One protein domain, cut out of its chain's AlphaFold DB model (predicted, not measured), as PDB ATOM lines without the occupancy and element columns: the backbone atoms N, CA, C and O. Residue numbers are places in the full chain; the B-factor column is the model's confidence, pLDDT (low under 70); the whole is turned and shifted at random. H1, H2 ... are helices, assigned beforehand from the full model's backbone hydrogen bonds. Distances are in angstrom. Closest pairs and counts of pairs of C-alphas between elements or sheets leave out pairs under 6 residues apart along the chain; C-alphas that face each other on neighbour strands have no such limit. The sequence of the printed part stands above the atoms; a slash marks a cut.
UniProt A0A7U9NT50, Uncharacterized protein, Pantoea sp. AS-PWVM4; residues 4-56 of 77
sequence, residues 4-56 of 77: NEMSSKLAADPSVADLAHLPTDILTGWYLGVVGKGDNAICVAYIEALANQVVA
ATOM      1  N   ASN A   4     166.057 141.394 101.171       91.06
ATOM      2  CA  ASN A   4     167.080 141.089 102.171       91.06
ATOM      3  C   ASN A   4     167.620 139.663 102.016       91.06
ATOM      4  O   ASN A   4     168.827 139.458 102.065       91.06
ATOM      5  N   GLU A   5     166.749 138.679 101.766       94.62
ATOM      6  CA  GLU A   5     167.180 137.299 101.505       94.62
ATOM      7  C   GLU A   5     168.053 137.201 100.248       94.62
ATOM      8  O   GLU A   5     169.044 136.471 100.245       94.62
ATOM      9  N   MET A   6     167.710 137.943  99.189       94.38
ATOM     10  CA  MET A   6     168.526 138.008  97.971       94.38
ATOM     11  C   MET A   6     169.883 138.664  98.246       94.38
ATOM     12  O   MET A   6     170.914 138.140  97.834       94.38
ATOM     13  N   SER A   7     169.883 139.775  98.985       94.94
ATOM     14  CA  SER A   7     171.096 140.515  99.349       94.94
ATOM     15  C   SER A   7     172.061 139.635 100.151       94.94
ATOM     16  O   SER A   7     173.246 139.577  99.835       94.94
ATOM     17  N   SER A   8     171.551 138.865 101.122       95.88
ATOM     18  CA  SER A   8     172.354 137.913 101.903       95.88
ATOM     19  C   SER A   8     172.959 136.797 101.051       95.88
ATOM     20  O   SER A   8     174.091 136.389 101.296       95.88
ATOM     21  N   LYS A   9     172.226 136.297 100.046       95.81
ATOM     22  CA  LYS A   9     172.747 135.278  99.120       95.81
ATOM     23  C   LYS A   9     173.857 135.832  98.231       95.81
ATOM     24  O   LYS A   9     174.865 135.159  98.062       95.81
ATOM     25  N   LEU A  10     173.686 137.045  97.702       96.69
ATOM     26  CA  LEU A  10     174.697 137.707  96.871       96.69
ATOM     27  C   LEU A  10     175.962 138.029  97.673       96.69
ATOM     28  O   LEU A  10     177.061 137.783  97.200       96.69
ATOM     29  N   ALA A  11     175.814 138.484  98.919       96.75
ATOM     30  CA  ALA A  11     176.948 138.743  99.803       96.75
ATOM     31  C   ALA A  11     177.761 137.478 100.149       96.75
ATOM     32  O   ALA A  11     178.941 137.581 100.479       96.75
ATOM     33  N   ALA A  12     177.141 136.294 100.102       97.19
ATOM     34  CA  ALA A  12     177.798 135.026 100.410       97.19
ATOM     35  C   ALA A  12     178.620 134.457  99.237       97.19
ATOM     36  O   ALA A  12     179.450 133.579  99.468       97.19
ATOM     37  N   ASP A  13     178.401 134.934  98.007       96.94
ATOM     38  CA  ASP A  13     179.157 134.533  96.818       96.94
ATOM     39  C   ASP A  13     180.246 135.580  96.504       96.94
ATOM     40  O   ASP A  13     179.927 136.682  96.049       96.94
ATOM     41  N   PRO A  14     181.542 135.262  96.701       96.56
ATOM     42  CA  PRO A  14     182.632 136.213  96.483       96.56
ATOM     43  C   PRO A  14     182.729 136.761  95.055       96.56
ATOM     44  O   PRO A  14     183.339 137.810  94.862       96.56
ATOM     45  N   SER A  15     182.168 136.069  94.057       97.56
ATOM     46  CA  SER A  15     182.218 136.507  92.656       97.56
ATOM     47  C   SER A  15     181.255 137.656  92.332       97.56
ATOM     48  O   SER A  15     181.437 138.320  91.313       97.56
ATOM     49  N   VAL A  16     180.253 137.891  93.191       97.06
ATOM     50  CA  VAL A  16     179.188 138.895  92.998       97.06
ATOM     51  C   VAL A  16     178.860 139.678  94.277       97.06
ATOM     52  O   VAL A  16     177.808 140.312  94.378       97.06
ATOM     53  N   ALA A  17     179.737 139.625  95.282       96.56
ATOM     54  CA  ALA A  17     179.490 140.218  96.597       96.56
ATOM     55  C   ALA A  17     179.295 141.746  96.548       96.56
ATOM     56  O   ALA A  17     178.565 142.305  97.368       96.56
ATOM     57  N   ASP A  18     179.898 142.426  95.571       97.25
ATOM     58  CA  ASP A  18     179.732 143.860  95.309       97.25
ATOM     59  C   ASP A  18     178.303 144.232  94.869       97.25
ATOM     60  O   ASP A  18     177.862 145.364  95.071       97.25
ATOM     61  N   LEU A  19     177.537 143.268  94.351       96.81
ATOM     62  CA  LEU A  19     176.146 143.448  93.934       96.81
ATOM     63  C   LEU A  19     175.136 143.244  95.071       96.81
ATOM     64  O   LEU A  19     173.932 143.334  94.835       96.81
ATOM     65  N   ALA A  20     175.576 142.991  96.306       97.06
ATOM     66  CA  ALA A  20     174.673 142.687  97.418       97.06
ATOM     67  C   ALA A  20     173.620 143.781  97.692       97.06
ATOM     68  O   ALA A  20     172.536 143.471  98.180       97.06
ATOM     69  N   HIS A  21     173.892 145.044  97.348       95.12
ATOM     70  CA  HIS A  21     172.938 146.153  97.494       95.12
ATOM     71  C   HIS A  21     171.902 146.241  96.364       95.12
ATOM     72  O   HIS A  21     170.803 146.769  96.565       95.12
ATOM     73  N   LEU A  22     172.218 145.669  95.199       95.44
ATOM     74  CA  LEU A  22     171.435 145.798  93.975       95.44
ATOM     75  C   LEU A  22     169.955 145.400  94.135       95.44
ATOM     76  O   LEU A  22     169.106 146.124  93.615       95.44
ATOM     77  N   PRO A  23     169.578 144.327  94.867       96.19
ATOM     78  CA  PRO A  23     168.167 143.982  95.041       96.19
ATOM     79  C   PRO A  23     167.349 145.094  95.709       96.19
ATOM     80  O   PRO A  23     166.199 145.327  95.336       96.19
ATOM     81  N   THR A  24     167.939 145.786  96.686       94.69
ATOM     82  CA  THR A  24     167.262 146.869  97.411       94.69
ATOM     83  C   THR A  24     167.173 148.124  96.551       94.69
ATOM     84  O   THR A  24     166.126 148.771  96.529       94.69
ATOM     85  N   ASP A  25     168.225 148.437  95.793       95.44
ATOM     86  CA  ASP A  25     168.236 149.591  94.890       95.44
ATOM     87  C   ASP A  25     167.241 149.416  93.732       95.44
ATOM     88  O   ASP A  25     166.474 150.335  93.442       95.44
ATOM     89  N   ILE A  26     167.168 148.223  93.127       95.81
ATOM     90  CA  ILE A  26     166.170 147.904  92.092       95.81
ATOM     91  C   ILE A  26     164.755 148.038  92.659       95.81
ATOM     92  O   ILE A  26     163.901 148.672  92.036       95.81
ATOM     93  N   LEU A  27     164.501 147.464  93.842       95.94
ATOM     94  CA  LEU A  27     163.192 147.563  94.483       95.94
ATOM     95  C   LEU A  27     162.824 149.023  94.756       95.94
ATOM     96  O   LEU A  27     161.709 149.437  94.453       95.94
ATOM     97  N   THR A  28     163.763 149.807  95.283       95.69
ATOM     98  CA  THR A  28     163.562 151.231  95.579       95.69
ATOM     99  C   THR A  28     163.248 152.018  94.309       95.69
ATOM    100  O   THR A  28     162.277 152.775  94.291       95.69
ATOM    101  N   GLY A  29     164.003 151.787  93.231       97.50
ATOM    102  CA  GLY A  29     163.802 152.441  91.938       97.50
ATOM    103  C   GLY A  29     162.415 152.189  91.354       97.50
ATOM    104  O   GLY A  29     161.731 153.135  90.976       97.50
ATOM    105  N   TRP A  30     161.957 150.936  91.349       97.75
ATOM    106  CA  TRP A  30     160.609 150.594  90.879       97.75
ATOM    107  C   TRP A  30     159.506 151.111  91.800       97.75
ATOM    108  O   TRP A  30     158.483 151.613  91.332       97.75
ATOM    109  N   TYR A  31     159.696 150.971  93.112       97.62
ATOM    110  CA  TYR A  31     158.659 151.291  94.082       97.62
ATOM    111  C   TYR A  31     158.437 152.797  94.204       97.62
ATOM    112  O   TYR A  31     157.297 153.251  94.154       97.62
ATOM    113  N   LEU A  32     159.518 153.571  94.312       97.44
ATOM    114  CA  LEU A  32     159.458 155.021  94.493       97.44
ATOM    115  C   LEU A  32     159.536 155.803  93.178       97.44
ATOM    116  O   LEU A  32     159.203 156.984  93.169       97.44
ATOM    117  N   GLY A  33     159.991 155.180  92.087       98.00
ATOM    118  CA  GLY A  33     160.260 155.878  90.829       98.00
ATOM    119  C   GLY A  33     161.477 156.808  90.895       98.00
ATOM    120  O   GLY A  33     161.612 157.709  90.066       98.00
ATOM    121  N   VAL A  34     162.361 156.616  91.881       97.75
ATOM    122  CA  VAL A  34     163.546 157.450  92.129       97.75
ATOM    123  C   VAL A  34     164.793 156.579  92.223       97.75
ATOM    124  O   VAL A  34     164.796 155.571  92.928       97.75
ATOM    125  N   VAL A  35     165.868 156.995  91.554       96.88
ATOM    126  CA  VAL A  35     167.202 156.378  91.653       96.88
ATOM    127  C   VAL A  35     168.213 157.381  92.204       96.88
ATOM    128  O   VAL A  35     168.067 158.581  91.999       96.88
ATOM    129  N   GLY A  36     169.251 156.905  92.892       93.81
ATOM    130  CA  GLY A  36     170.241 157.777  93.534       93.81
ATOM    131  C   GLY A  36     169.785 158.322  94.893       93.81
ATOM    132  O   GLY A  36     168.774 157.896  95.452       93.81
ATOM    133  N   LYS A  37     170.583 159.225  95.473       92.88
ATOM    134  CA  LYS A  37     170.374 159.787  96.820       92.88
ATOM    135  C   LYS A  37     170.810 161.253  96.867       92.88
ATOM    136  O   LYS A  37     171.732 161.641  96.150       92.88
ATOM    137  N   GLY A  38     170.191 162.027  97.763       94.56
ATOM    138  CA  GLY A  38     170.511 163.442  97.976       94.56
ATOM    139  C   GLY A  38     170.396 164.252  96.687       94.56
ATOM    140  O   GLY A  38     169.472 164.039  95.906       94.56
ATOM    141  N   ASP A  39     171.379 165.113  96.438       96.88
ATOM    142  CA  ASP A  39     171.421 165.985  95.255       96.88
ATOM    143  C   ASP A  39     171.573 165.218  93.930       96.88
ATOM    144  O   ASP A  39     171.322 165.768  92.862       96.88
ATOM    145  N   ASN A  40     171.947 163.935  93.987       95.50
ATOM    146  CA  ASN A  40     172.064 163.057  92.820       95.50
ATOM    147  C   ASN A  40     170.821 162.176  92.611       95.50
ATOM    148  O   ASN A  40     170.869 161.220  91.835       95.50
ATOM    149  N   ALA A  41     169.731 162.418  93.346       96.81
ATOM    150  CA  ALA A  41     168.489 161.681  93.160       96.81
ATOM    151  C   ALA A  41     167.786 162.115  91.865       96.81
ATOM    152  O   ALA A  41     167.598 163.303  91.607       96.81
ATOM    153  N   ILE A  42     167.355 161.141  91.068       97.62
ATOM    154  CA  ILE A  42     166.669 161.359  89.794       97.62
ATOM    155  C   ILE A  42     165.282 160.735  89.887       97.62
ATOM    156  O   ILE A  42     165.152 159.531  90.113       97.62
ATOM    157  N   CYS A  43     164.244 161.549  89.689       96.75
ATOM    158  CA  CYS A  43     162.885 161.057  89.492       96.75
ATOM    159  C   CYS A  43     162.759 160.526  88.060       96.75
ATOM    160  O   CYS A  43     162.776 161.293  87.100       96.75
ATOM    161  N   VAL A  44     162.676 159.205  87.936       97.62
ATOM    162  CA  VAL A  44     162.533 158.495  86.659       97.62
ATOM    163  C   VAL A  44     161.056 158.309  86.319       97.62
ATOM    164  O   VAL A  44     160.672 158.407  85.158       97.62
ATOM    165  N   ALA A  45     160.224 158.078  87.336       97.31
ATOM    166  CA  ALA A  45     158.782 157.941  87.207       97.31
ATOM    167  C   ALA A  45     158.085 158.593  88.406       97.31
ATOM    168  O   ALA A  45     158.512 158.429  89.545       97.31
ATOM    169  N   TYR A  46     156.990 159.314  88.154       96.06
ATOM    170  CA  TYR A  46     156.172 159.906  89.216       96.06
ATOM    171  C   TYR A  46     154.818 159.205  89.327       96.06
ATOM    172  O   TYR A  46     154.589 158.422  90.243       96.06
ATOM    173  N   ILE A  47     153.930 159.421  88.353       95.38
ATOM    174  CA  ILE A  47     152.583 158.822  88.333       95.38
ATOM    175  C   ILE A  47     152.668 157.289  88.283       95.38
ATOM    176  O   ILE A  47     151.908 156.584  88.943       95.38
ATOM    177  N   GLU A  48     153.620 156.784  87.505       96.88
ATOM    178  CA  GLU A  48     153.800 155.365  87.198       96.88
ATOM    179  C   GLU A  48     154.628 154.621  88.257       96.88
ATOM    180  O   GLU A  48     154.775 153.405  88.164       96.88
ATOM    181  N   ALA A  49     155.145 155.320  89.279       98.19
ATOM    182  CA  ALA A  49     155.846 154.683  90.391       98.19
ATOM    183  C   ALA A  49     154.951 153.616  91.039       98.19
ATOM    184  O   ALA A  49     153.774 153.867  91.325       98.19
ATOM    185  N   LEU A  50     155.497 152.423  91.290       97.94
ATOM    186  CA  LEU A  50     154.684 151.273  91.688       97.94
ATOM    187  C   LEU A  50     153.949 151.516  93.015       97.94
ATOM    188  O   LEU A  50     152.810 151.075  93.156       97.94
ATOM    189  N   ALA A  51     154.532 152.276  93.948       97.75
ATOM    190  CA  ALA A  51     153.857 152.671  95.186       97.75
ATOM    191  C   ALA A  51     152.517 153.377  94.926       97.75
ATOM    192  O   ALA A  51     151.544 153.106  95.625       97.75
ATOM    193  N   ASN A  52     152.443 154.229  93.899       97.44
ATOM    194  CA  ASN A  52     151.211 154.919  93.517       97.44
ATOM    195  C   ASN A  52     150.206 153.966  92.864       97.44
ATOM    196  O   ASN A  52     149.007 154.070  93.116       97.44
ATOM    197  N   GLN A  53     150.687 153.023  92.051       96.62
ATOM    198  CA  GLN A  53     149.836 152.041  91.374       96.62
ATOM    199  C   GLN A  53     149.182 151.066  92.363       96.62
ATOM    200  O   GLN A  53     148.006 150.744  92.220       96.62
ATOM    201  N   VAL A  54     149.914 150.648  93.402       96.94
ATOM    202  CA  VAL A  54     149.431 149.704  94.429       96.94
ATOM    203  C   VAL A  54     148.208 150.230  95.188       96.94
ATOM    204  O   VAL A  54     147.381 149.437  95.622       96.94
ATOM    205  N   VAL A  55     148.077 151.550  95.330       95.12
ATOM    206  CA  VAL A  55     146.974 152.202  96.058       95.12
ATOM    207  C   VAL A  55     146.022 152.968  95.136       95.12
ATOM    208  O   VAL A  55     145.193 153.738  95.618       95.12
ATOM    209  N   ALA A  56     146.142 152.812  93.814       94.31
ATOM    210  CA  ALA A  56     145.472 153.671  92.830       94.31
ATOM    211  C   ALA A  56     143.932 153.581  92.845       94.31
ATOM    212  O   ALA A  56     143.255 154.459  92.287       94.31
TER     213      ALA A  56
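Overview. This is residues 4 to 56 of the 77 residues of an uncharacterized protein of Pantoea sp. AS-PWVM4 (UniProt A0A7U9NT50). The model is a loose, flat string of three helices, with the longest, H2, in the middle, H1 folded back at one end of it in a staggered helical hairpin, and the short H3 at its other end. Between H2 and H3 a long loop, residues 33 to 49, swings away from the helices and folds back. The printed part has 53 residues with three named helices, in the order H1, H2, H3, and no named strand. The class is all helix, though under half of the residues, 25 of 53, are in named elements. The radius of gyration of the C-alphas is 13.4 A, and they span 39 by 27 by 13 A.

Arrangement. H1, residues 4 to 12, touches H2, residues 22 to 32, the closest C-alphas being those of Ser 7 and Pro 23, 6.3 A apart. The two form a helical hairpin, running opposite ways at a shallow tilt of 26 degrees. Residues 34 to 35 pair with residues 42 to 43, antiparallel, as strands do. H2 touches H3, residues 50 to 54, the closest C-alphas being those of Tyr 31 and Leu 50, 4.6 A apart. H1 and H3 are apart. In H1, H2 and H3 every O i to N i+4 pair is within hydrogen-bond range.

Along the chain. H1 begins at C-alpha 4, (167.080, 141.089, 102.171), and is 12.4 A long from first to last C-alpha. H2 begins at C-alpha 22, (171.435, 145.798, 93.975), and is 15.1 A long. H3 is 6.1 A long and ends at C-alpha 54, (149.431, 149.704, 94.429).

Size, cuts and confidence. The two C-alphas farthest apart, those of Pro 14 and Ala 56, are 41.2 A apart. The link from H1 to H2 is short, with 9 residues, and the link from H2 to H3 is long, with 17. The printed part has no cut. Its mean pLDDT is 96.3, and no printed residue is under 70.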